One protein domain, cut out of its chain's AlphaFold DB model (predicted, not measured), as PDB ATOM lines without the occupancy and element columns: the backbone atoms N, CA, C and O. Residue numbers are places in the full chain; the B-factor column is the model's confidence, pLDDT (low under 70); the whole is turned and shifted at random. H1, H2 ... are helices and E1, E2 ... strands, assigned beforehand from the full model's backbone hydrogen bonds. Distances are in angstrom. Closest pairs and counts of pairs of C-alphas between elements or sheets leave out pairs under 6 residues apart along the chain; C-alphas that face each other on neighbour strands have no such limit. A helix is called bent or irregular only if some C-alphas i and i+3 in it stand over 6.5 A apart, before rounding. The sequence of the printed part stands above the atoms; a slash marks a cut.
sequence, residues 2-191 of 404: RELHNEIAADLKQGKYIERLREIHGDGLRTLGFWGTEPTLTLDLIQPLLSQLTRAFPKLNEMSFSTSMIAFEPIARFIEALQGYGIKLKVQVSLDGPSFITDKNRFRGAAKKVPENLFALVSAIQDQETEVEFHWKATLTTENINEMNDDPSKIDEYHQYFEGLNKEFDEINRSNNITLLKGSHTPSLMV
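What this domain is: This is residues 2 to 191 of the 404 residues of an uncharacterized protein of marine sediment metagenome (UniProt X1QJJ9). A twisted wall of five parallel strands has H3 and H6 over one face, with H4 bridging those two helices, H8 packed on H6, and no named helix over the other face. H1 and H2 pack on H3 at one end of the domain, H5 and H7 sit at the other, and residues 2 to 7 of H1 stick out. The printed part has 190 residues, with eight named helices and five named strands in the order H1 H2 E1 H3 E2 H4 E3 H5 H6 E4 H7 H8 E5; the sheet runs E1 E2 E3 E4 E5. The class is mixed, and the whole is compact, with a radius of gyration of the C-alphas of 18.1 A and spans of 54 by 40 by 27 A.

Where its parts are: Find C-alpha 2 at (217.879, 180.309, 245.361); from there H1 runs 18.4 A to residue 14. Next come H2, residues 16 to 25, E1, 31 to 34, and H3, 39 to 56, 21.6 A long. H3 is irregular, C-alphas 41 and 44 being 7.5 A apart, with a kink of 76 degrees near residue 48. Read on through E2, 62 to 67, H4, 73 to 81, E3, 88 to 94, 19.4 A, and H5, 99 to 105. H6, 110 to 124, begins at (228.696, 191.383, 224.966) and spans 20.6 A. Then follow E4, 132 to 137, H7, 142 to 150, H8, 153 to 172, 28.8 A, and E5, 178 to 180, ending at (213.456, 193.363, 212.901).

How they stand to each other: Look first at the sheet: N 34 and O 64 are 2.8 A apart between E1 and E2, N 90 and O 63 2.8 A between E2 and E3, N 91 and O 133 2.8 A between E3 and E4, and N 134 and O 179 2.8 A between E4 and E5. Four strand-helix-strand units, parallel neighbour strands joined through helices, have right-handed crossovers: E1, H3, E2; E2, H4, E3; E3, H5 H6, E4; E4, H7 H8, E5. H3 and H6 are on the same face, two layers with the sheet, at heights of 10.3 A and 10.0 A; H4 and H8 only graze it. H3 touches H4 (C-alphas 47 and 78, 6.1 A) and H1 (13 and 45, 5.4 A), and only just touches H2, with 3 pairs of C-alphas within 8 A, the closest 18 and 53, 6.3 A. H6 touches H5 (99 and 111, 5.2 A) and H8 (123 and 172, 6.6 A), and H4 only at their ends (76 and 121, 6.4 A). H7 and H8 only just touch, and only at the corner, with 3 pairs of C-alphas within 8 A. Every O i to N i+4 pair is within hydrogen-bond range in H1, H2, H4, H7 and H8; H3 has 7 of 14, H5 2 of 3, H6 10 of 11.

The domain as a whole: The C-alphas farthest apart, of Arg 55 and Asp 150, are 55.7 A apart. The printed part has no cut, no link is long, and no printed residue is under 70 in pLDDT.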
ATOM      1  N   ARG A   2     218.107 181.617 246.020       84.94
ATOM      2  CA  ARG A   2     217.879 180.309 245.361       84.94
ATOM      3  C   ARG A   2     216.507 179.695 245.675       84.94
ATOM      4  O   ARG A   2     215.858 179.177 244.777       84.94
ATOM      5  N   GLU A   3     216.064 179.789 246.926       87.50
ATOM      6  CA  GLU A   3     214.737 179.323 247.360       87.50
ATOM      7  C   GLU A   3     213.606 180.055 246.629       87.50
ATOM      8  O   GLU A   3     212.796 179.408 245.977       87.50
ATOM      9  N   LEU A   4     213.630 181.394 246.628       87.69
ATOM     10  CA  LEU A   4     212.667 182.222 245.896       87.69
ATOM     11  C   LEU A   4     212.604 181.860 244.401       87.69
ATOM     12  O   LEU A   4     211.522 181.734 243.839       87.69
ATOM     13  N   HIS A   5     213.753 181.642 243.753       88.31
ATOM     14  CA  HIS A   5     213.781 181.192 242.360       88.31
ATOM     15  C   HIS A   5     213.098 179.828 242.176       88.31
ATOM     16  O   HIS A   5     212.315 179.655 241.245       88.31
ATOM     17  N   ASN A   6     213.360 178.868 243.067       91.12
ATOM     18  CA  ASN A   6     212.729 177.550 243.010       91.12
ATOM     19  C   ASN A   6     211.209 177.631 243.222       91.12
ATOM     20  O   ASN A   6     210.474 176.899 242.562       91.12
ATOM     21  N   GLU A   7     210.740 178.517 244.103       91.94
ATOM     22  CA  GLU A   7     209.312 178.779 244.324       91.94
ATOM     23  C   GLU A   7     208.647 179.329 243.054       91.94
ATOM     24  O   GLU A   7     207.634 178.788 242.612       91.94
ATOM     25  N   ILE A   8     209.256 180.332 242.414       90.06
ATOM     26  CA  ILE A   8     208.770 180.900 241.146       90.06
ATOM     27  C   ILE A   8     208.763 179.835 240.043       90.06
ATOM     28  O   ILE A   8     207.780 179.690 239.321       90.06
ATOM     29  N   ALA A   9     209.835 179.050 239.923       92.44
ATOM     30  CA  ALA A   9     209.919 177.982 238.933       92.44
ATOM     31  C   ALA A   9     208.862 176.890 239.167       92.44
ATOM     32  O   ALA A   9     208.307 176.354 238.208       92.44
ATOM     33  N   ALA A  10     208.573 176.550 240.426       94.44
ATOM     34  CA  ALA A  10     207.517 175.605 240.772       94.44
ATOM     35  C   ALA A  10     206.130 176.160 240.428       94.44
ATOM     36  O   ALA A  10     205.308 175.429 239.878       94.44
ATOM     37  N   ASP A  11     205.887 177.442 240.699       93.69
ATOM     38  CA  ASP A  11     204.645 178.121 240.337       93.69
ATOM     39  C   ASP A  11     204.412 178.122 238.816       93.69
ATOM     40  O   ASP A  11     203.351 177.691 238.354       93.69
ATOM     41  N   LEU A  12     205.438 178.501 238.041       93.75
ATOM     42  CA  LEU A  12     205.393 178.489 236.579       93.75
ATOM     43  C   LEU A  12     205.084 177.091 236.039       93.75
ATOM     44  O   LEU A  12     204.176 176.951 235.226       93.75
ATOM     45  N   LYS A  13     205.768 176.054 236.542       95.00
ATOM     46  CA  LYS A  13     205.528 174.649 236.157       95.00
ATOM     47  C   LYS A  13     204.110 174.172 236.471       95.00
ATOM     48  O   LYS A  13     203.582 173.328 235.757       95.00
ATOM     49  N   GLN A  14     203.516 174.672 237.553       95.62
ATOM     50  CA  GLN A  14     202.163 174.308 237.982       95.62
ATOM     51  C   GLN A  14     201.073 175.089 237.236       95.62
ATOM     52  O   GLN A  14     199.899 174.777 237.396       95.62
ATOM     53  N   GLY A  15     201.427 176.107 236.444       94.88
ATOM     54  CA  GLY A  15     200.456 176.919 235.712       94.88
ATOM     55  C   GLY A  15     199.609 177.840 236.591       94.88
ATOM     56  O   GLY A  15     198.617 178.386 236.114       94.88
ATOM     57  N   LYS A  16     200.004 178.083 237.847       95.31
ATOM     58  CA  LYS A  16     199.273 178.962 238.781       95.31
ATOM     59  C   LYS A  16     199.136 180.393 238.264       95.31
ATOM     60  O   LYS A  16     198.159 181.079 238.546       95.31
ATOM     61  N   TYR A  17     200.102 180.874 237.482       93.62
ATOM     62  CA  TYR A  17     200.001 182.177 236.819       93.62
ATOM     63  C   TYR A  17     198.803 182.268 235.851       93.62
ATOM     64  O   TYR A  17     198.216 183.337 235.729       93.62
ATOM     65  N   ILE A  18     198.393 181.163 235.212       96.19
ATOM     66  CA  ILE A  18     197.240 181.123 234.296       96.19
ATOM     67  C   ILE A  18     195.945 181.380 235.070       96.19
ATOM     68  O   ILE A  18     195.108 182.168 234.634       96.19
ATOM     69  N   GLU A  19     195.797 180.750 236.236       95.00
ATOM     70  CA  GLU A  19     194.636 180.927 237.117       95.00
ATOM     71  C   GLU A  19     194.525 182.379 237.587       95.00
ATOM     72  O   GLU A  19     193.471 182.998 237.450       95.00
ATOM     73  N   ARG A  20     195.647 182.955 238.028       94.56
ATOM     74  CA  ARG A  20     195.735 184.352 238.476       94.56
ATOM     75  C   ARG A  20     195.430 185.348 237.362       94.56
ATOM     76  O   ARG A  20     194.678 186.298 237.557       94.56
ATOM     77  N   LEU A  21     195.966 185.121 236.162       94.81
ATOM     78  CA  LEU A  21     195.636 185.936 234.992       94.81
ATOM     79  C   LEU A  21     194.140 185.863 234.665       94.81
ATOM     80  O   LEU A  21     193.541 186.882 234.323       94.81
ATOM     81  N   ARG A  22     193.525 184.683 234.793       94.12
ATOM     82  CA  ARG A  22     192.100 184.472 234.516       94.12
ATOM     83  C   ARG A  22     191.211 185.159 235.544       94.12
ATOM     84  O   ARG A  22     190.182 185.709 235.165       94.12
ATOM     85  N   GLU A  23     191.613 185.165 236.808       92.12
ATOM     86  CA  GLU A  23     190.921 185.895 237.870       92.12
ATOM     87  C   GLU A  23     190.840 187.399 237.563       92.12
ATOM     88  O   GLU A  23     189.788 188.014 237.706       92.12
ATOM     89  N   ILE A  24     191.932 187.982 237.059       90.31
ATOM     90  CA  ILE A  24     192.031 189.426 236.813       90.31
ATOM     91  C   ILE A  24     191.448 189.850 235.459       90.31
ATOM     92  O   ILE A  24     190.810 190.903 235.358       90.31
ATOM     93  N   HIS A  25     191.703 189.072 234.407       90.25
ATOM     94  CA  HIS A  25     191.405 189.454 233.022       90.25
ATOM     95  C   HIS A  25     190.259 188.653 232.388       90.25
ATOM     96  O   HIS A  25     189.842 188.975 231.271       90.25
ATOM     97  N   GLY A  26     189.738 187.626 233.064       92.00
ATOM     98  CA  GLY A  26     188.749 186.719 232.487       92.00
ATOM     99  C   GLY A  26     189.289 186.058 231.221       92.00
ATOM    100  O   GLY A  26     190.414 185.574 231.201       92.00
ATOM    101  N   ASP A  27     188.505 186.077 230.143       93.56
ATOM    102  CA  ASP A  27     188.931 185.611 228.812       93.56
ATOM    103  C   ASP A  27     189.540 186.723 227.933       93.56
ATOM    104  O   ASP A  27     189.879 186.503 226.767       93.56
ATOM    105  N   GLY A  28     189.617 187.944 228.472       93.88
ATOM    106  CA  GLY A  28     189.854 189.180 227.730       93.88
ATOM    107  C   GLY A  28     191.320 189.489 227.441       93.88
ATOM    108  O   GLY A  28     191.600 190.499 226.791       93.88
ATOM    109  N   LEU A  29     192.247 188.661 227.926       95.75
ATOM    110  CA  LEU A  29     193.681 188.867 227.755       95.75
ATOM    111  C   LEU A  29     194.063 188.763 226.272       95.75
ATOM    112  O   LEU A  29     193.792 187.753 225.626       95.75
ATOM    113  N   ARG A  30     194.692 189.816 225.742       96.56
ATOM    114  CA  ARG A  30     195.161 189.884 224.346       96.56
ATOM    115  C   ARG A  30     196.671 189.794 224.215       96.56
ATOM    116  O   ARG A  30     197.162 189.233 223.244       96.56
ATOM    117  N   THR A  31     197.386 190.344 225.191       96.94
ATOM    118  CA  THR A  31     198.842 190.429 225.192       96.94
ATOM    119  C   THR A  31     199.389 189.897 226.512       96.94
ATOM    120  O   THR A  31     198.858 190.207 227.579       96.94
ATOM    121  N   LEU A  32     200.445 189.085 226.452       97.00
ATOM    122  CA  LEU A  32     201.121 188.552 227.635       97.00
ATOM    123  C   LEU A  32     202.626 188.807 227.548       97.00
ATOM    124  O   LEU A  32     203.287 188.398 226.600       97.00
ATOM    125  N   GLY A  33     203.175 189.491 228.548       95.81
ATOM    126  CA  GLY A  33     204.608 189.744 228.646       95.81
ATOM    127  C   GLY A  33     205.247 188.935 229.767       95.81
ATOM    128  O   GLY A  33     204.764 188.988 230.898       95.81
ATOM    129  N   PHE A  34     206.360 188.258 229.490       94.06
ATOM    130  CA  PHE A  34     207.203 187.653 230.519       94.06
ATOM    131  C   PHE A  34     208.299 188.641 230.915       94.06
ATOM    132  O   PHE A  34     209.108 189.067 230.089       94.06
ATOM    133  N   TRP A  35     208.307 189.019 232.191       90.00
ATOM    134  CA  TRP A  35     209.192 190.048 232.728       90.00
ATOM    135  C   TRP A  35     209.828 189.611 234.048       90.00
ATOM    136  O   TRP A  35     209.256 188.823 234.796       90.00
ATOM    137  N   GLY A  36     210.985 190.201 234.352       78.25
ATOM    138  CA  GLY A  36     211.774 189.932 235.554       78.25
ATOM    139  C   GLY A  36     213.067 189.184 235.231       78.25
ATOM    140  O   GLY A  36     213.065 188.264 234.423       78.25
ATOM    141  N   THR A  37     214.173 189.567 235.878       81.94
ATOM    142  CA  THR A  37     215.530 189.013 235.662       81.94
ATOM    143  C   THR A  37     215.817 188.666 234.188       81.94
ATOM    144  O   THR A  37     215.779 189.564 233.354       81.94
ATOM    145  N   GLU A  38     216.063 187.393 233.857       91.00
ATOM    146  CA  GLU A  38     216.242 186.897 232.489       91.00
ATOM    147  C   GLU A  38     215.123 185.890 232.137       91.00
ATOM    148  O   GLU A  38     215.233 184.710 232.492       91.00
ATOM    149  N   PRO A  39     214.046 186.325 231.447       91.88
ATOM    150  CA  PRO A  39     212.903 185.480 231.083       91.88
ATOM    151  C   PRO A  39     213.282 184.211 230.315       91.88
ATOM    152  O   PRO A  39     212.656 183.163 230.504       91.88
ATOM    153  N   THR A  40     214.347 184.277 229.507       93.38
ATOM    154  CA  THR A  40     214.830 183.164 228.675       93.38
ATOM    155  C   THR A  40     215.135 181.902 229.493       93.38
ATOM    156  O   THR A  40     214.966 180.791 228.999       93.38
ATOM    157  N   LEU A  41     215.510 182.052 230.770       91.75
ATOM    158  CA  LEU A  41     215.811 180.933 231.676       91.75
ATOM    159  C   LEU A  41     214.579 180.111 232.080       91.75
ATOM    160  O   LEU A  41     214.721 179.032 232.651       91.75
ATOM    161  N   THR A  42     213.375 180.625 231.830       92.50
ATOM    162  CA  THR A  42     212.116 180.011 232.281       92.50
ATOM    163  C   THR A  42     211.163 179.646 231.147       92.50
ATOM    164  O   THR A  42     210.117 179.059 231.415       92.50
ATOM    165  N   LEU A  43     211.520 179.920 229.886       94.88
ATOM    166  CA  LEU A  43     210.659 179.623 228.732       94.88
ATOM    167  C   LEU A  43     210.331 178.128 228.615       94.88
ATOM    168  O   LEU A  43     209.173 177.782 228.391       94.88
ATOM    169  N   ASP A  44     211.298 177.246 228.884       94.19
ATOM    170  CA  ASP A  44     211.085 175.789 228.880       94.19
ATOM    171  C   ASP A  44     210.078 175.328 229.954       94.19
ATOM    172  O   ASP A  44     209.508 174.243 229.856       94.19
ATOM    173  N   LEU A  45     209.840 176.136 230.996       94.50
ATOM    174  CA  LEU A  45     208.835 175.846 232.027       94.50
ATOM    175  C   LEU A  45     207.428 176.266 231.595       94.50
ATOM    176  O   LEU A  45     206.444 175.697 232.061       94.50
ATOM    177  N   ILE A  46     207.342 177.271 230.724       93.94
ATOM    178  CA  ILE A  46     206.091 177.847 230.225       93.94
ATOM    179  C   ILE A  46     205.610 177.077 228.993       93.94
ATOM    180  O   ILE A  46     204.411 176.837 228.851       93.94
ATOM    181  N   GLN A  47     206.540 176.650 228.132       95.50
ATOM    182  CA  GLN A  47     206.279 175.930 226.885       95.50
ATOM    183  C   GLN A  47     205.248 174.787 227.028       95.50
ATOM    184  O   GLN A  47     204.295 174.760 226.246       95.50
ATOM    185  N   PRO A  48     205.345 173.868 228.013       96.81
ATOM    186  CA  PRO A  48     204.399 172.755 228.133       96.81
ATOM    187  C   PRO A  48     202.955 173.189 228.429       96.81
ATOM    188  O   PRO A  48     202.024 172.408 228.249       96.81
ATOM    189  N   LEU A  49     202.758 174.429 228.886       96.94
ATOM    190  CA  LEU A  49     201.467 174.964 229.312       96.94
ATOM    191  C   LEU A  49     200.786 175.834 228.246       96.94
ATOM    192  O   LEU A  49     199.685 176.327 228.486       96.94
ATOM    193  N   LEU A  50     201.378 175.996 227.056       97.25
ATOM    194  CA  LEU A  50     200.820 176.833 225.984       97.25
ATOM    195  C   LEU A  50     199.396 176.417 225.580       97.25
ATOM    196  O   LEU A  50     198.532 177.273 225.394       97.25
ATOM    197  N   SER A  51     199.102 175.113 225.523       96.88
ATOM    198  CA  SER A  51     197.745 174.634 225.211       96.88
ATOM    199  C   SER A  51     196.727 175.023 226.289       96.88
ATOM    200  O   SER A  51     195.607 175.430 225.982       96.88
ATOM    201  N   GLN A  52     197.111 174.944 227.566       97.12
ATOM    202  CA  GLN A  52     196.256 175.382 228.670       97.12
ATOM    203  C   GLN A  52     196.048 176.900 228.626       97.12
ATOM    204  O   GLN A  52     194.924 177.374 228.784       97.12
ATOM    205  N   LEU A  53     197.120 177.651 228.373       96.88
ATOM    206  CA  LEU A  53     197.111 179.107 228.321       96.88
ATOM    207  C   LEU A  53     196.208 179.635 227.198       96.88
ATOM    208  O   LEU A  53     195.361 180.491 227.438       96.88
ATOM    209  N   THR A  54     196.331 179.090 225.989       96.56
ATOM    210  CA  THR A  54     195.529 179.517 224.827       96.56
ATOM    211  C   THR A  54     194.060 179.120 224.932       96.56
ATOM    212  O   THR A  54     193.191 179.866 224.487       96.56
ATOM    213  N   ARG A  55     193.744 178.003 225.601       96.62
ATOM    214  CA  ARG A  55     192.355 177.659 225.956       96.62
ATOM    215  C   ARG A  55     191.765 178.611 226.992       96.62
ATOM    216  O   ARG A  55     190.580 178.923 226.917       96.62
ATOM    217  N   ALA A  56     192.565 179.047 227.965       97.25
ATOM    218  CA  ALA A  56     192.122 179.995 228.984       97.25
ATOM    219  C   ALA A  56     191.894 181.403 228.405       97.25
ATOM    220  O   ALA A  56     190.968 182.092 228.832       97.25
ATOM    221  N   PHE A  57     192.699 181.803 227.416       97.88
ATOM    222  CA  PHE A  57     192.674 183.134 226.811       97.88
ATOM    223  C   PHE A  57     192.555 183.049 225.279       97.88
ATOM    224  O   PHE A  57     193.538 183.261 224.572       97.88
ATOM    225  N   PRO A  58     191.353 182.798 224.732       96.75
ATOM    226  CA  PRO A  58     191.154 182.622 223.288       96.75
ATOM    227  C   PRO A  58     191.412 183.893 222.461       96.75
ATOM    228  O   PRO A  58     191.475 183.832 221.239       96.75
ATOM    229  N   LYS A  59     191.523 185.060 223.112       97.25
ATOM    230  CA  LYS A  59     191.833 186.351 222.475       97.25
ATOM    231  C   LYS A  59     193.326 186.698 222.523       97.25
ATOM    232  O   LYS A  59     193.698 187.750 222.001       97.25
ATOM    233  N   LEU A  60     194.155 185.864 223.159       98.06
ATOM    234  CA  LEU A  60     195.597 186.064 223.260       98.06
ATOM    235  C   LEU A  60     196.221 185.901 221.876       98.06
ATOM    236  O   LEU A  60     196.158 184.824 221.294       98.06
ATOM    237  N   ASN A  61     196.819 186.971 221.363       97.88
ATOM    238  CA  ASN A  61     197.404 186.997 220.024       97.88
ATOM    239  C   ASN A  61     198.842 187.525 220.000       97.88
ATOM    240  O   ASN A  61     199.489 187.480 218.958       97.88
ATOM    241  N   GLU A  62     199.359 187.996 221.134       98.56
ATOM    242  CA  GLU A  62     200.727 188.485 221.246       98.56
ATOM    243  C   GLU A  62     201.369 188.041 222.561       98.56
ATOM    244  O   GLU A  62     200.809 188.210 223.649       98.56
ATOM    245  N   MET A  63     202.587 187.519 222.458       98.38
ATOM    246  CA  MET A  63     203.484 187.305 223.584       98.38
ATOM    247  C   MET A  63     204.732 188.164 223.441       98.38
ATOM    248  O   MET A  63     205.174 188.454 222.331       98.38
ATOM    249  N   SER A  64     205.329 188.565 224.561       97.94
ATOM    250  CA  SER A  64     206.572 189.334 224.530       97.94
ATOM    251  C   SER A  64     207.496 189.052 225.702       97.94
ATOM    252  O   SER A  64     207.050 188.662 226.780       97.94
ATOM    253  N   PHE A  65     208.791 189.273 225.505       97.19
ATOM    254  CA  PHE A  65     209.770 189.325 226.588       97.19
ATOM    255  C   PHE A  65     211.021 190.093 226.164       97.19
ATOM    256  O   PHE A  65     211.280 190.310 224.979       97.19
ATOM    257  N   SER A  66     211.815 190.502 227.152       95.38
ATOM    258  CA  SER A  66     213.166 191.016 226.935       95.38
ATOM    259  C   SER A  66     214.211 189.968 227.260       95.38
ATOM    260  O   SER A  66     214.022 189.193 228.190       95.38
ATOM    261  N   THR A  67     215.331 189.988 226.549       97.00
ATOM    262  CA  THR A  67     216.443 189.061 226.771       97.00
ATOM    263  C   THR A  67     217.784 189.776 226.648       97.00
ATOM    264  O   THR A  67     217.929 190.747 225.894       97.00
ATOM    265  N   SER A  68     218.777 189.300 227.394       95.06
ATOM    266  CA  SER A  68     220.191 189.609 227.170       95.06
ATOM    267  C   SER A  68     220.789 188.843 225.984       95.06
ATOM    268  O   SER A  68     221.928 189.109 225.620       95.06
ATOM    269  N   MET A  69     220.037 187.913 225.379       97.12
ATOM    270  CA  MET A  69     220.423 187.101 224.217       97.12
ATOM    271  C   MET A  69     221.737 186.330 224.428       97.12
ATOM    272  O   MET A  69     222.561 186.178 223.531       97.12
ATOM    273  N   ILE A  70     221.965 185.835 225.647       94.94
ATOM    274  CA  ILE A  70     223.157 185.033 225.981       94.94
ATOM    275  C   ILE A  70     223.008 183.569 225.587       94.94
ATOM    276  O   ILE A  70     224.007 182.932 225.250       94.94
ATOM    277  N   ALA A  71     221.777 183.070 225.607       93.69
ATOM    278  CA  ALA A  71     221.389 181.761 225.111       93.69
ATOM    279  C   ALA A  71     220.144 181.945 224.246       93.69
ATOM    280  O   ALA A  71     219.198 182.607 224.678       93.69
ATOM    281  N   PHE A  72     220.151 181.386 223.039       97.00
ATOM    282  CA  PHE A  72     219.042 181.544 222.100       97.00
ATOM    283  C   PHE A  72     218.219 180.266 221.932       97.00
ATOM    284  O   PHE A  72     217.079 180.310 221.483       97.00
ATOM    285  N   GLU A  73     218.758 179.120 222.327       97.69
ATOM    286  CA  GLU A  73     218.143 177.811 222.154       97.69
ATOM    287  C   GLU A  73     216.793 177.685 222.882       97.69
ATOM    288  O   GLU A  73     215.860 177.148 222.280       97.69
ATOM    289  N   PRO A  74     216.611 178.200 224.120       97.56
ATOM    290  CA  PRO A  74     215.288 178.227 224.749       97.56
ATOM    291  C   PRO A  74     214.284 179.091 223.977       97.56
ATOM    292  O   PRO A  74     213.099 178.777 223.944       97.56
ATOM    293  N   ILE A  75     214.750 180.162 223.323       98.31
ATOM    294  CA  ILE A  75     213.900 181.029 222.498       98.31
ATOM    295  C   ILE A  75     213.458 180.278 221.240       98.31
ATOM    296  O   ILE A  75     212.274 180.289 220.918       98.31
ATOM    297  N   ALA A  76     214.378 179.578 220.569       98.25
ATOM    298  CA  ALA A  76     214.071 178.773 219.387       98.25
ATOM    299  C   ALA A  76     213.015 177.693 219.687       98.25
ATOM    300  O   ALA A  76     212.010 177.611 218.985       98.25
ATOM    301  N   ARG A  77     213.189 176.934 220.782       98.06
ATOM    302  CA  ARG A  77     212.200 175.933 221.230       98.06
ATOM    303  C   ARG A  77     210.848 176.551 221.568       98.06
ATOM    304  O   ARG A  77     209.809 175.963 221.280       98.06
ATOM    305  N   PHE A  78     210.848 177.736 222.176       98.19
ATOM    306  CA  PHE A  78     209.611 178.435 222.500       98.19
ATOM    307  C   PHE A  78     208.870 178.908 221.240       98.19
ATOM    308  O   PHE A  78     207.654 178.764 221.164       98.19
ATOM    309  N   ILE A  79     209.591 179.414 220.233       98.38
ATOM    310  CA  ILE A  79     209.033 179.813 218.929       98.38
ATOM    311  C   ILE A  79     208.410 178.617 218.207       98.38
ATOM    312  O   ILE A  79     207.293 178.729 217.702       98.38
ATOM    313  N   GLU A  80     209.105 177.480 218.193       97.56
ATOM    314  CA  GLU A  80     208.593 176.225 217.638       97.56
ATOM    315  C   GLU A  80     207.320 175.778 218.364       97.56
ATOM    316  O   GLU A  80     206.314 175.449 217.741       97.56
ATOM    317  N   ALA A  81     207.305 175.853 219.694       97.44
ATOM    318  CA  ALA A  81     206.135 175.472 220.470       97.44
ATOM    319  C   ALA A  81     204.926 176.405 220.301       97.44
ATOM    320  O   ALA A  81     203.816 176.010 220.646       97.44
ATOM    321  N   LEU A  82     205.121 177.627 219.796       97.75
ATOM    322  CA  LEU A  82     204.040 178.566 219.482       97.75
ATOM    323  C   LEU A  82     203.369 178.291 218.126       97.75
ATOM    324  O   LEU A  82     202.328 178.895 217.838       97.75
ATOM    325  N   GLN A  83     203.908 177.375 217.315       96.00
ATOM    326  CA  GLN A  83     203.320 177.026 216.026       96.00
ATOM    327  C   GLN A  83     201.859 176.573 216.168       96.00
ATOM    328  O   GLN A  83     201.483 175.849 217.091       96.00
ATOM    329  N   GLY A  84     201.015 177.024 215.238       94.00
ATOM    330  CA  GLY A  84     199.591 176.683 215.197       94.00
ATOM    331  C   GLY A  84     198.696 177.430 216.195       94.00
ATOM    332  O   GLY A  84     197.476 177.320 216.092       94.00
ATOM    333  N   TYR A  85     199.250 178.227 217.117       96.38
ATOM    334  CA  TYR A  85     198.444 179.010 218.068       96.38
ATOM    335  C   TYR A  85     198.025 180.394 217.548       96.38
ATOM    336  O   TYR A  85     197.189 181.042 218.172       96.38
ATOM    337  N   GLY A  86     198.585 180.861 216.426       95.88
ATOM    338  CA  GLY A  86     198.276 182.189 215.873       95.88
ATOM    339  C   GLY A  86     198.738 183.348 216.766       95.88
ATOM    340  O   GLY A  86     198.124 184.414 216.764       95.88
ATOM    341  N   ILE A  87     199.792 183.128 217.558       98.19
ATOM    342  CA  ILE A  87     200.356 184.109 218.488       98.19
ATOM    343  C   ILE A  87     201.633 184.691 217.892       98.19
ATOM    344  O   ILE A  87     202.579 183.957 217.610       98.19
ATOM    345  N   LYS A  88     201.682 186.019 217.769       98.50
ATOM    346  CA  LYS A  88     202.900 186.755 217.429       98.50
ATOM    347  C   LYS A  88     203.827 186.829 218.639       98.50
ATOM    348  O   LYS A  88     203.386 187.178 219.736       98.50
ATOM    349  N   LEU A  89     205.117 186.573 218.445       98.69
ATOM    350  CA  LEU A  89     206.139 186.755 219.470       98.69
ATOM    351  C   LEU A  89     206.941 188.041 219.235       98.69
ATOM    352  O   LEU A  89     207.530 188.229 218.177       98.69
ATOM    353  N   LYS A  90     207.024 188.906 220.248       98.69
ATOM    354  CA  LYS A  90     207.893 190.090 220.253       98.69
ATOM    355  C   LYS A  90     209.070 189.912 221.204       98.69
ATOM    356  O   LYS A  90     208.878 189.737 222.408       98.69
ATOM    357  N   VAL A  91     210.289 190.011 220.689       98.50
ATOM    358  CA  VAL A  91     211.515 189.809 221.471       98.50
ATOM    359  C   VAL A  91     212.340 191.089 221.502       98.50
ATOM    360  O   VAL A  91     212.924 191.511 220.505       98.50
ATOM    361  N   GLN A  92     212.441 191.686 222.688       97.62
ATOM    362  CA  GLN A  92     213.336 192.812 222.930       97.62
ATOM    363  C   GLN A  92     214.760 192.311 223.198       97.62
ATOM    364  O   GLN A  92     215.022 191.704 224.239       97.62
ATOM    365  N   VAL A  93     215.699 192.638 222.314       97.94
ATOM    366  CA  VAL A  93     217.118 192.299 222.460       97.94
ATOM    367  C   VAL A  93     217.854 193.445 223.140       97.94
ATOM    368  O   VAL A  93     217.928 194.563 222.625       97.94
ATOM    369  N   SER A  94     218.389 193.174 224.325       95.62
ATOM    370  CA  SER A  94     219.057 194.180 225.149       95.62
ATOM    371  C   SER A  94     220.512 194.350 224.701       95.62
ATOM    372  O   SER A  94     221.378 193.564 225.081       95.62
ATOM    373  N   LEU A  95     220.766 195.381 223.896       97.50
ATOM    374  CA  LEU A  95     222.065 195.706 223.306       97.50
ATOM    375  C   LEU A  95     222.222 197.227 223.279       97.50
ATOM    376  O   LEU A  95     221.402 197.920 222.680       97.50
ATOM    377  N   ASP A  96     223.266 197.744 223.927       96.62
ATOM    378  CA  ASP A  96     223.403 199.183 224.174       96.62
ATOM    379  C   ASP A  96     224.215 199.917 223.106       96.62
ATOM    380  O   ASP A  96     224.208 201.139 223.102       96.62
ATOM    381  N   GLY A  97     224.878 199.202 222.193       97.38
ATOM    382  CA  GLY A  97     225.705 199.753 221.117       97.38
ATOM    383  C   GLY A  97     227.042 199.017 220.936       97.38
ATOM    384  O   GLY A  97     227.168 197.862 221.354       97.38
ATOM    385  N   PRO A  98     228.054 199.655 220.324       97.88
ATOM    386  CA  PRO A  98     229.385 199.072 220.147       97.88
ATOM    387  C   PRO A  98     230.105 198.810 221.482       97.88
ATOM    388  O   PRO A  98     229.624 199.154 222.567       97.88
ATOM    389  N   SER A  99     231.282 198.180 221.403       97.44
ATOM    390  CA  SER A  99     232.028 197.675 222.569       97.44
ATOM    391  C   SER A  99     232.308 198.728 223.646       97.44
ATOM    392  O   SER A  99     232.215 198.414 224.829       97.44
ATOM    393  N   PHE A 100     232.561 199.990 223.284       96.06
ATOM    394  CA  PHE A 100     232.805 201.040 224.279       96.06
ATOM    395  C   PHE A 100     231.579 201.353 225.161       96.06
ATOM    396  O   PHE A 100     231.740 201.978 226.206       96.06
ATOM    397  N   ILE A 101     230.384 200.888 224.774       96.50
ATOM    398  CA  ILE A 101     229.128 201.025 225.522       96.50
ATOM    399  C   ILE A 101     228.726 199.679 226.120       96.50
ATOM    400  O   ILE A 101     228.728 199.511 227.338       96.50
ATOM    401  N   THR A 102     228.393 198.705 225.269       96.50
ATOM    402  CA  THR A 102     227.758 197.453 225.709       96.50
ATOM    403  C   THR A 102     228.673 196.654 226.626       96.50
ATOM    404  O   THR A 102     228.204 196.113 227.627       96.50
ATOM    405  N   ASP A 103     229.976 196.601 226.342       95.62
ATOM    406  CA  ASP A 103     230.892 195.803 227.158       95.62
ATOM    407  C   ASP A 103     231.128 196.424 228.540       95.62
ATOM    408  O   ASP A 103     231.433 195.696 229.487       95.62
ATOM    409  N   LYS A 104     230.964 197.750 228.664       92.75
ATOM    410  CA  LYS A 104     231.028 198.471 229.944       92.75
ATOM    411  C   LYS A 104     229.731 198.330 230.734       92.75
ATOM    412  O   LYS A 104     229.778 198.090 231.936       92.75
ATOM    413  N   ASN A 105     228.591 198.464 230.058       90.44
ATOM    414  CA  ASN A 105     227.275 198.457 230.696       90.44
ATOM    415  C   ASN A 105     226.815 197.043 231.078       90.44
ATOM    416  O   ASN A 105     225.988 196.883 231.974       90.44
ATOM    417  N   ARG A 106     227.321 196.015 230.385       89.88
ATOM    418  CA  ARG A 106     226.936 194.613 230.584       89.88
ATOM    419  C   ARG A 106     228.135 193.794 231.041       89.88
ATOM    420  O   ARG A 106     228.429 193.722 232.228       89.88
ATOM    421  N   PHE A 107     228.826 193.158 230.104       92.69
ATOM    422  CA  PHE A 107     230.025 192.373 230.366       92.69
ATOM    423  C   PHE A 107     230.922 192.377 229.131       92.69
ATOM    424  O   PHE A 107     230.466 192.545 228.000       92.69
ATOM    425  N   ARG A 108     232.216 192.139 229.339       96.25
ATOM    426  CA  ARG A 108     233.212 192.117 228.266       96.25
ATOM    427  C   ARG A 108     232.854 191.103 227.170       96.25
ATOM    428  O   ARG A 108     232.654 189.926 227.462       96.25
ATOM    429  N   GLY A 109     232.845 191.544 225.913       97.00
ATOM    430  CA  GLY A 109     232.493 190.742 224.740       97.00
ATOM    431  C   GLY A 109     230.997 190.695 224.413       97.00
ATOM    432  O   GLY A 109     230.619 190.061 223.424       97.00
ATOM    433  N   ALA A 110     230.137 191.353 225.197       97.12
ATOM    434  CA  ALA A 110     228.696 191.383 224.966       97.12
ATOM    435  C   ALA A 110     228.324 192.011 223.612       97.12
ATOM    436  O   ALA A 110     227.456 191.472 222.929       97.12
ATOM    437  N   ALA A 111     229.017 193.073 223.178       97.75
ATOM    438  CA  ALA A 111     228.771 193.739 221.892       97.75
ATOM    439  C   ALA A 111     228.945 192.817 220.673       97.75
ATOM    440  O   ALA A 111     228.434 193.109 219.595       97.75
ATOM    441  N   LYS A 112     229.681 191.715 220.827       97.88
ATOM    442  CA  LYS A 112     229.869 190.709 219.781       97.88
ATOM    443  C   LYS A 112     228.930 189.520 219.977       97.88
ATOM    444  O   LYS A 112     228.197 189.152 219.067       97.88
ATOM    445  N   LYS A 113     228.908 188.969 221.193       98.25
ATOM    446  CA  LYS A 113     228.165 187.743 221.508       98.25
ATOM    447  C   LYS A 113     226.650 187.888 221.325       98.25
ATOM    448  O   LYS A 113     225.995 186.950 220.886       98.25
ATOM    449  N   VAL A 114     226.090 189.045 221.685       98.38
ATOM    450  CA  VAL A 114     224.641 189.287 221.613       98.38
ATOM    451  C   VAL A 114     224.129 189.257 220.163       98.38
ATOM    452  O   VAL A 114     223.207 188.483 219.900       98.38
ATOM    453  N   PRO A 115     224.720 190.012 219.211       98.38
ATOM    454  CA  PRO A 115     224.380 189.876 217.796       98.38
ATOM    455  C   PRO A 115     224.593 188.470 217.232       98.38
ATOM    456  O   PRO A 115     223.689 187.946 216.592       98.38
ATOM    457  N   GLU A 116     225.733 187.829 217.518       98.56
ATOM    458  CA  GLU A 116     226.027 186.471 217.027       98.56
ATOM    459  C   GLU A 116     224.928 185.474 217.414       98.56
ATOM    460  O   GLU A 116     224.442 184.711 216.580       98.56
ATOM    461  N   ASN A 117     224.480 185.522 218.670       98.69
ATOM    462  CA  ASN A 117     223.396 184.676 219.156       98.69
ATOM    463  C   ASN A 117     222.038 185.025 218.531       98.69
ATOM    464  O   ASN A 117     221.262 184.118 218.234       98.69
ATOM    465  N   LEU A 118     221.738 186.311 218.310       98.69
ATOM    466  CA  LEU A 118     220.522 186.705 217.592       98.69
ATOM    467  C   LEU A 118     220.535 186.149 216.163       98.69
ATOM    468  O   LEU A 118     219.531 185.620 215.701       98.69
ATOM    469  N   PHE A 119     221.653 186.244 215.456       98.69
ATOM    470  CA  PHE A 119     221.752 185.769 214.080       98.69
ATOM    471  C   PHE A 119     221.732 184.243 213.980       98.69
ATOM    472  O   PHE A 119     221.110 183.690 213.067       98.69
ATOM    473  N   ALA A 120     222.317 183.552 214.960       98.69
ATOM    474  CA  ALA A 120     222.169 182.110 215.112       98.69
ATOM    475  C   ALA A 120     220.703 181.713 215.358       98.69
ATOM    476  O   ALA A 120     220.209 180.789 214.713       98.69
ATOM    477  N   LEU A 121     219.981 182.453 216.208       98.69
ATOM    478  CA  LEU A 121     218.545 182.263 216.418       98.69
ATOM    479  C   LEU A 121     217.761 182.440 215.125       98.69
ATOM    480  O   LEU A 121     217.007 181.547 214.758       98.69
ATOM    481  N   VAL A 122     217.955 183.571 214.438       98.62
ATOM    482  CA  VAL A 122     217.269 183.886 213.179       98.62
ATOM    483  C   VAL A 122     217.508 182.765 212.174       98.62
ATOM    484  O   VAL A 122     216.550 182.267 211.594       98.62
ATOM    485  N   SER A 123     218.750 182.298 212.034       98.44
ATOM    486  CA  SER A 123     219.103 181.168 211.167       98.44
ATOM    487  C   SER A 123     218.406 179.862 211.565       98.44
ATOM    488  O   SER A 123     217.985 179.105 210.695       98.44
ATOM    489  N   ALA A 124     218.262 179.597 212.865       98.25
ATOM    490  CA  ALA A 124     217.654 178.374 213.385       98.25
ATOM    491  C   ALA A 124     216.124 178.324 213.220       98.25
ATOM    492  O   ALA A 124     215.555 177.236 213.199       98.25
ATOM    493  N   ILE A 125     215.455 179.475 213.100       98.00
ATOM    494  CA  ILE A 125     213.985 179.565 213.050       98.00
ATOM    495  C   ILE A 125     213.433 179.901 211.653       98.00
ATOM    496  O   ILE A 125     212.263 180.248 211.529       98.00
ATOM    497  N   GLN A 126     214.249 179.806 210.598       97.56
ATOM    498  CA  GLN A 126     213.875 180.212 209.231       97.56
ATOM    499  C   GLN A 126     212.603 179.527 208.710       97.56
ATOM    500  O   GLN A 126     211.782 180.176 208.064       97.56
ATOM    501  N   ASP A 127     212.427 178.245 209.031       95.75
ATOM    502  CA  ASP A 127     211.314 177.421 208.547       95.75
ATOM    503  C   ASP A 127     210.097 177.437 209.493       95.75
ATOM    504  O   ASP A 127     209.174 176.638 209.348       95.75
ATOM    505  N   GLN A 128     210.094 178.320 210.496       95.94
ATOM    506  CA  GLN A 128     209.024 178.401 211.487       95.94
ATOM    507  C   GLN A 128     207.857 179.266 210.979       95.94
ATOM    508  O   GLN A 128     208.046 180.332 210.388       95.94
ATOM    509  N   GLU A 129     206.625 178.822 211.248       95.94
ATOM    510  CA  GLU A 129     205.406 179.559 210.870       95.94
ATOM    511  C   GLU A 129     205.039 180.682 211.851       95.94
ATOM    512  O   GLU A 129     204.286 181.591 211.508       95.94
ATOM    513  N   THR A 130     205.565 180.632 213.076       97.94
ATOM    514  CA  THR A 130     205.314 181.639 214.113       97.94
ATOM    515  C   THR A 130     205.834 183.009 213.667       97.94
ATOM    516  O   THR A 130     207.005 183.143 213.319       97.94
ATOM    517  N   GLU A 131     204.990 184.046 213.728       98.50
ATOM    518  CA  GLU A 131     205.427 185.426 213.486       98.50
ATOM    519  C   GLU A 131     206.298 185.908 214.653       98.50
ATOM    520  O   GLU A 131     205.856 185.927 215.805       98.50
ATOM    521  N   VAL A 132     207.529 186.323 214.359       98.75
ATOM    522  CA  VAL A 132     208.503 186.813 215.335       98.75
ATOM    523  C   VAL A 132     208.990 188.200 214.933       98.75
ATOM    524  O   VAL A 132     209.500 188.414 213.836       98.75
ATOM    525  N   GLU A 133     208.872 189.159 215.843       98.81
ATOM    526  CA  GLU A 133     209.393 190.516 215.682       98.81
ATOM    527  C   GLU A 133     210.465 190.781 216.738       98.81
ATOM    528  O   GLU A 133     210.209 190.733 217.942       98.81
ATOM    529  N   PHE A 134     211.676 191.073 216.282       98.69
ATOM    530  CA  PHE A 134     212.783 191.500 217.121       98.69
ATOM    531  C   PHE A 134     212.861 193.025 217.168       98.69
ATOM    532  O   PHE A 134     212.587 193.713 216.181       98.69
ATOM    533  N   HIS A 135     213.323 193.575 218.286       97.94
ATOM    534  CA  HIS A 135     213.722 194.979 218.356       97.94
ATOM    535  C   HIS A 135     214.890 195.190 219.310       97.94
ATOM    536  O   HIS A 135     215.019 194.516 220.331       97.94
ATOM    537  N   TRP A 136     215.732 196.166 218.992       97.25
ATOM    538  CA  TRP A 136     216.848 196.567 219.834       97.25
ATOM    539  C   TRP A 136     216.357 197.423 221.001       97.25
ATOM    540  O   TRP A 136     215.522 198.313 220.834       97.25
ATOM    541  N   LYS A 137     216.922 197.201 222.188       94.88
ATOM    542  CA  LYS A 137     216.784 198.100 223.334       94.88
ATOM    543  C   LYS A 137     218.158 198.560 223.784       94.88
ATOM    544  O   LYS A 137     218.842 197.837 224.506       94.88
ATOM    545  N   ALA A 138     218.476 199.799 223.428       95.00
ATOM    546  CA  ALA A 138     219.680 200.475 223.878       95.00
ATOM    547  C   ALA A 138     219.410 201.407 225.063       95.00
ATOM    548  O   ALA A 138     218.350 202.050 225.151       95.00
ATOM    549  N   THR A 139     220.381 201.476 225.969       93.56
ATOM    550  CA  THR A 139     220.389 202.375 227.122       93.56
ATOM    551  C   THR A 139     221.764 203.017 227.262       93.56
ATOM    552  O   THR A 139     222.772 202.316 227.247       93.56
ATOM    553  N   LEU A 140     221.805 204.341 227.416       94.56
ATOM    554  CA  LEU A 140     223.039 205.083 227.670       94.56
ATOM    555  C   LEU A 140     223.096 205.569 229.118       94.56
ATOM    556  O   LEU A 140     222.115 206.104 229.654       94.56
ATOM    557  N   THR A 141     224.270 205.415 229.722       93.25
ATOM    558  CA  THR A 141     224.649 206.058 230.979       93.25
ATOM    559  C   THR A 141     225.248 207.445 230.719       93.25
ATOM    560  O   THR A 141     225.541 207.823 229.580       93.25
ATOM    561  N   THR A 142     225.448 208.214 231.788       93.19
ATOM    562  CA  THR A 142     226.165 209.499 231.764       93.19
ATOM    563  C   THR A 142     227.588 209.355 231.251       93.19
ATOM    564  O   THR A 142     228.048 210.183 230.473       93.19
ATOM    565  N   GLU A 143     228.271 208.269 231.604       94.00
ATOM    566  CA  GLU A 143     229.638 207.997 231.165       94.00
ATOM    567  C   GLU A 143     229.681 207.736 229.657       94.00
ATOM    568  O   GLU A 143     230.555 208.268 228.977       94.00
ATOM    569  N   ASN A 144     228.714 206.983 229.113       95.81
ATOM    570  CA  ASN A 144     228.633 206.771 227.664       95.81
ATOM    571  C   ASN A 144     228.376 208.093 226.923       95.81
ATOM    572  O   ASN A 144     228.975 208.350 225.882       95.81
ATOM    573  N   ILE A 145     227.493 208.935 227.470       97.12
ATOM    574  CA  ILE A 145     227.179 210.260 226.923       97.12
ATOM    575  C   ILE A 145     228.418 211.161 226.930       97.12
ATOM    576  O   ILE A 145     228.701 211.810 225.925       97.12
ATOM    577  N   ASN A 146     229.166 211.188 228.034       97.00
ATOM    578  CA  ASN A 146     230.390 211.978 228.149       97.00
ATOM    579  C   ASN A 146     231.445 211.500 227.152       97.00
ATOM    580  O   ASN A 146     232.008 212.311 226.430       97.00
ATOM    581  N   GLU A 147     231.612 210.188 227.001       97.50
ATOM    582  CA  GLU A 147     232.530 209.624 226.015       97.50
ATOM    583  C   GLU A 147     232.165 210.005 224.567       97.50
ATOM    584  O   GLU A 147     233.055 210.283 223.764       97.50
ATOM    585  N   MET A 148     230.870 210.070 224.231       98.19
ATOM    586  CA  MET A 148     230.389 210.561 222.929       98.19
ATOM    587  C   MET A 148     230.469 212.086 222.777       98.19
ATOM    588  O   MET A 148     230.433 212.600 221.659       98.19
ATOM    589  N   ASN A 149     230.520 212.835 223.875       98.25
ATOM    590  CA  ASN A 149     230.743 214.278 223.837       98.25
ATOM    591  C   ASN A 149     232.220 214.612 223.639       98.25
ATOM    592  O   ASN A 149     232.518 215.524 222.867       98.25
ATOM    593  N   ASP A 150     233.100 213.870 224.309       98.06
ATOM    594  CA  ASP A 150     234.553 213.993 224.197       98.06
ATOM    595  C   ASP A 150     235.021 213.619 222.785       98.06
ATOM    596  O   ASP A 150     235.885 214.286 222.214       98.06
ATOM    597  N   ASP A 151     234.397 212.597 222.193       98.12
ATOM    598  CA  ASP A 151     234.615 212.192 220.809       98.12
ATOM    599  C   ASP A 151     233.283 212.030 220.053       98.12
ATOM    600  O   ASP A 151     232.707 210.936 220.006       98.12
ATOM    601  N   PRO A 152     232.789 213.099 219.396       97.31
ATOM    602  CA  PRO A 152     231.556 213.044 218.620       97.31
ATOM    603  C   PRO A 152     231.580 212.063 217.442       97.31
ATOM    604  O   PRO A 152     230.511 211.767 216.909       97.31
ATOM    605  N   SER A 153     232.736 211.551 217.000       97.75
ATOM    606  CA  SER A 153     232.766 210.512 215.958       97.75
ATOM    607  C   SER A 153     232.133 209.199 216.437       97.75
ATOM    608  O   SER A 153     231.518 208.487 215.645       97.75
ATOM    609  N   LYS A 154     232.135 208.948 217.753       98.06
ATOM    610  CA  LYS A 154     231.485 207.785 218.379       98.06
ATOM    611  C   LYS A 154     229.968 207.764 218.238       98.06
ATOM    612  O   LYS A 154     229.350 206.708 218.357       98.06
ATOM    613  N   ILE A 155     229.349 208.914 217.970       97.94
ATOM    614  CA  ILE A 155     227.928 208.979 217.608       97.94
ATOM    615  C   ILE A 155     227.703 208.305 216.250       97.94
ATOM    616  O   ILE A 155     226.749 207.547 216.095       97.94
ATOM    617  N   ASP A 156     228.585 208.549 215.279       97.69
ATOM    618  CA  ASP A 156     228.480 207.916 213.962       97.69
ATOM    619  C   ASP A 156     228.800 206.422 214.082       97.69
ATOM    620  O   ASP A 156     228.063 205.608 213.536       97.69
ATOM    621  N   GLU A 157     229.824 206.056 214.863       98.06
ATOM    622  CA  GLU A 157     230.155 204.655 215.176       98.06
ATOM    623  C   GLU A 157     228.946 203.907 215.761       98.06
ATOM    624  O   GLU A 157     228.634 202.796 215.338       98.06
ATOM    625  N   TYR A 158     228.222 204.530 216.697       98.12
ATOM    626  CA  TYR A 158     227.005 203.969 217.283       98.12
ATOM    627  C   TYR A 158     225.936 203.658 216.229       98.12
ATOM    628  O   TYR A 158     225.381 202.558 216.213       98.12
ATOM    629  N   HIS A 159     225.641 204.615 215.347       97.25
ATOM    630  CA  HIS A 159     224.627 204.430 214.308       97.25
ATOM    631  C   HIS A 159     225.076 203.415 213.251       97.25
ATOM    632  O   HIS A 159     224.316 202.504 212.928       97.25
ATOM    633  N   GLN A 160     226.326 203.504 212.793       97.81
ATOM    634  CA  GLN A 160     226.918 202.570 211.831       97.81
ATOM    635  C   GLN A 160     226.936 201.134 212.359       97.81
ATOM    636  O   GLN A 160     226.674 200.202 211.603       97.81
ATOM    637  N   TYR A 161     227.188 200.947 213.658       98.44
ATOM    638  CA  TYR A 161     227.122 199.639 214.302       98.44
ATOM    639  C   TYR A 161     225.733 199.007 214.131       98.44
ATOM    640  O   TYR A 161     225.621 197.909 213.589       98.44
ATOM    641  N   PHE A 162     224.658 199.709 214.505       98.19
ATOM    642  CA  PHE A 162     223.301 199.173 214.353       98.19
ATOM    643  C   PHE A 162     222.846 199.060 212.894       98.19
ATOM    644  O   PHE A 162     222.090 198.147 212.570       98.19
ATOM    645  N   GLU A 163     223.279 199.955 212.005       97.62
ATOM    646  CA  GLU A 163     223.026 199.831 210.563       97.62
ATOM    647  C   GLU A 163     223.671 198.567 209.986       97.62
ATOM    648  O   GLU A 163     223.009 197.833 209.250       97.62
ATOM    649  N   GLY A 164     224.911 198.268 210.384       98.38
ATOM    650  CA  GLY A 164     225.599 197.026 210.041       98.38
ATOM    651  C   GLY A 164     224.836 195.792 210.520       98.38
ATOM    652  O   GLY A 164     224.570 194.897 209.723       98.38
ATOM    653  N   LEU A 165     224.389 195.786 211.781       98.56
ATOM    654  CA  LEU A 165     223.592 194.680 212.328       98.56
ATOM    655  C   LEU A 165     222.246 194.502 211.615       98.56
ATOM    656  O   LEU A 165     221.808 193.375 211.395       98.56
ATOM    657  N   ASN A 166     221.572 195.596 211.248       98.25
ATOM    658  CA  ASN A 166     220.313 195.513 210.505       98.25
ATOM    659  C   ASN A 166     220.532 194.930 209.103       98.25
ATOM    660  O   ASN A 166     219.693 194.172 208.627       98.25
ATOM    661  N   LYS A 167     221.648 195.277 208.451       98.25
ATOM    662  CA  LYS A 167     222.019 194.717 207.149       98.25
ATOM    663  C   LYS A 167     222.331 193.223 207.252       98.25
ATOM    664  O   LYS A 167     221.822 192.453 206.451       98.25
ATOM    665  N   GLU A 168     223.105 192.811 208.253       98.44
ATOM    666  CA  GLU A 168     223.404 191.394 208.497       98.44
ATOM    667  C   GLU A 168     222.128 190.590 208.791       98.44
ATOM    668  O   GLU A 168     221.937 189.502 208.247       98.44
ATOM    669  N   PHE A 169     221.192 191.155 209.562       98.50
ATOM    670  CA  PHE A 169     219.873 190.552 209.758       98.50
ATOM    671  C   PHE A 169     219.137 190.330 208.430       98.50
ATOM    672  O   PHE A 169     218.605 189.244 208.212       98.50
ATOM    673  N   ASP A 170     219.108 191.335 207.547       98.00
ATOM    674  CA  ASP A 170     218.453 191.234 206.236       98.00
ATOM    675  C   ASP A 170     219.121 190.184 205.327       98.00
ATOM    676  O   ASP A 170     218.440 189.532 204.542       98.00
ATOM    677  N   GLU A 171     220.442 190.012 205.422       98.12
ATOM    678  CA  GLU A 171     221.194 189.021 204.639       98.12
ATOM    679  C   GLU A 171     220.922 187.581 205.101       98.12
ATOM    680  O   GLU A 171     220.862 186.661 204.283       98.12
ATOM    681  N   ILE A 172     220.749 187.381 206.409       98.00
ATOM    682  CA  ILE A 172     220.507 186.064 207.013       98.00
ATOM    683  C   ILE A 172     219.030 185.672 206.924       98.00
ATOM    684  O   ILE A 172     218.702 184.496 206.737       98.00
ATOM    685  N   ASN A 173     218.126 186.641 207.077       98.25
ATOM    686  CA  ASN A 173     216.703 186.377 207.141       98.25
ATOM    687  C   ASN A 173     216.087 186.140 205.756       98.25
ATOM    688  O   ASN A 173     215.978 187.043 204.934       98.25
ATOM    689  N   ARG A 174     215.594 184.920 205.537       97.25
ATOM    690  CA  ARG A 174     214.891 184.497 204.320       97.25
ATOM    691  C   ARG A 174     213.390 184.293 204.550       97.25
ATOM    692  O   ARG A 174     212.673 183.986 203.600       97.25
ATOM    693  N   SER A 175     212.916 184.444 205.789       97.31
ATOM    694  CA  SER A 175     211.521 184.223 206.171       97.31
ATOM    695  C   SER A 175     210.742 185.532 206.255       97.31
ATOM    696  O   SER A 175     211.204 186.511 206.838       97.31
ATOM    697  N   ASN A 176     209.507 185.522 205.749       96.62
ATOM    698  CA  ASN A 176     208.572 186.642 205.902       96.62
ATOM    699  C   ASN A 176     207.934 186.703 207.301       96.62
ATOM    700  O   ASN A 176     207.319 187.711 207.640       96.62
ATOM    701  N   ASN A 177     208.077 185.645 208.107       97.94
ATOM    702  CA  ASN A 177     207.524 185.584 209.463       97.94
ATOM    703  C   ASN A 177     208.460 186.209 210.501       97.94
ATOM    704  O   ASN A 177     208.045 186.463 211.625       97.94
ATOM    705  N   ILE A 178     209.721 186.455 210.142       98.56
ATOM    706  CA  ILE A 178     210.735 187.003 211.037       98.56
ATOM    707  C   ILE A 178     211.000 188.447 210.625       98.56
ATOM    708  O   ILE A 178     211.305 188.729 209.468       98.56
ATOM    709  N   THR A 179     210.896 189.379 211.565       98.50
ATOM    710  CA  THR A 179     211.102 190.808 211.306       98.50
ATOM    711  C   THR A 179     211.998 191.438 212.365       98.50
ATOM    712  O   THR A 179     212.076 190.969 213.498       98.50
ATOM    713  N   LEU A 180     212.688 192.517 211.990       98.44
ATOM    714  CA  LEU A 180     213.456 193.363 212.901       98.44
ATOM    715  C   LEU A 180     212.944 194.798 212.781       98.44
ATOM    716  O   LEU A 180     212.956 195.381 211.694       98.44
ATOM    717  N   LEU A 181     212.523 195.391 213.898       97.00
ATOM    718  CA  LEU A 181     212.091 196.784 213.946       97.00
ATOM    719  C   LEU A 181     213.300 197.715 213.774       97.00
ATOM    720  O   LEU A 181     213.966 198.102 214.742       97.00
ATOM    721  N   LYS A 182     213.597 198.083 212.528       93.12
ATOM    722  CA  LYS A 182     214.701 198.991 212.180       93.12
ATOM    723  C   LYS A 182     214.498 200.355 212.851       93.12
ATOM    724  O   LYS A 182     213.384 200.861 212.946       93.12
ATOM    725  N   GLY A 183     215.582 200.940 213.363       87.62
ATOM    726  CA  GLY A 183     215.541 202.207 214.115       87.62
ATOM    727  C   GLY A 183     215.147 202.091 215.599       87.62
ATOM    728  O   GLY A 183     215.219 203.082 216.329       87.62
ATOM    729  N   SER A 184     214.810 200.890 216.089       90.88
ATOM    730  CA  SER A 184     214.527 200.641 217.518       90.88
ATOM    731  C   SER A 184     215.717 200.906 218.452       90.88
ATOM    732  O   SER A 184     215.528 201.145 219.642       90.88
ATOM    733  N   HIS A 185     216.935 200.983 217.909       92.00
ATOM    734  CA  HIS A 185     218.176 201.285 218.627       92.00
ATOM    735  C   HIS A 185     218.306 202.749 219.081       92.00
ATOM    736  O   HIS A 185     219.390 203.189 219.452       92.00
ATOM    737  N   THR A 186     217.234 203.540 219.050       90.88
ATOM    738  CA  THR A 186     217.275 204.902 219.584       90.88
ATOM    739  C   THR A 186     217.389 204.832 221.114       90.88
ATOM    740  O   THR A 186     216.448 204.368 221.769       90.88
ATOM    741  N   PRO A 187     218.503 205.283 221.716       90.00
ATOM    742  CA  PRO A 187     218.777 204.998 223.115       90.00
ATOM    743  C   PRO A 187     217.841 205.769 224.047       90.00
ATOM    744  O   PRO A 187     217.463 206.918 223.787       90.00
ATOM    745  N   SER A 188     217.499 205.139 225.171       90.25
ATOM    746  CA  SER A 188     216.968 205.845 226.338       90.25
ATOM    747  C   SER A 188     218.078 206.118 227.345       90.25
ATOM    748  O   SER A 188     219.100 205.438 227.359       90.25
ATOM    749  N   LEU A 189     217.844 207.071 228.237       90.94
ATOM    750  CA  LEU A 189     218.633 207.207 229.451       90.94
ATOM    751  C   LEU A 189     218.398 206.014 230.384       90.94
ATOM    752  O   LEU A 189     217.310 205.425 230.391       90.94
ATOM    753  N   MET A 190     219.419 205.682 231.168       85.12
ATOM    754  CA  MET A 190     219.319 204.749 232.289       85.12
ATOM    755  C   MET A 190     218.333 205.274 233.344       85.12
ATOM    756  O   MET A 190     218.498 206.371 233.860       85.12
ATOM    757  N   VAL A 191     217.286 204.517 233.676       74.94
ATOM    758  CA  VAL A 191     216.319 204.912 234.716       74.94
ATOM    759  C   VAL A 191     216.106 203.767 235.712       74.94
ATOM    760  O   VAL A 191     215.915 202.636 235.264       74.94
TER     761      VAL A 191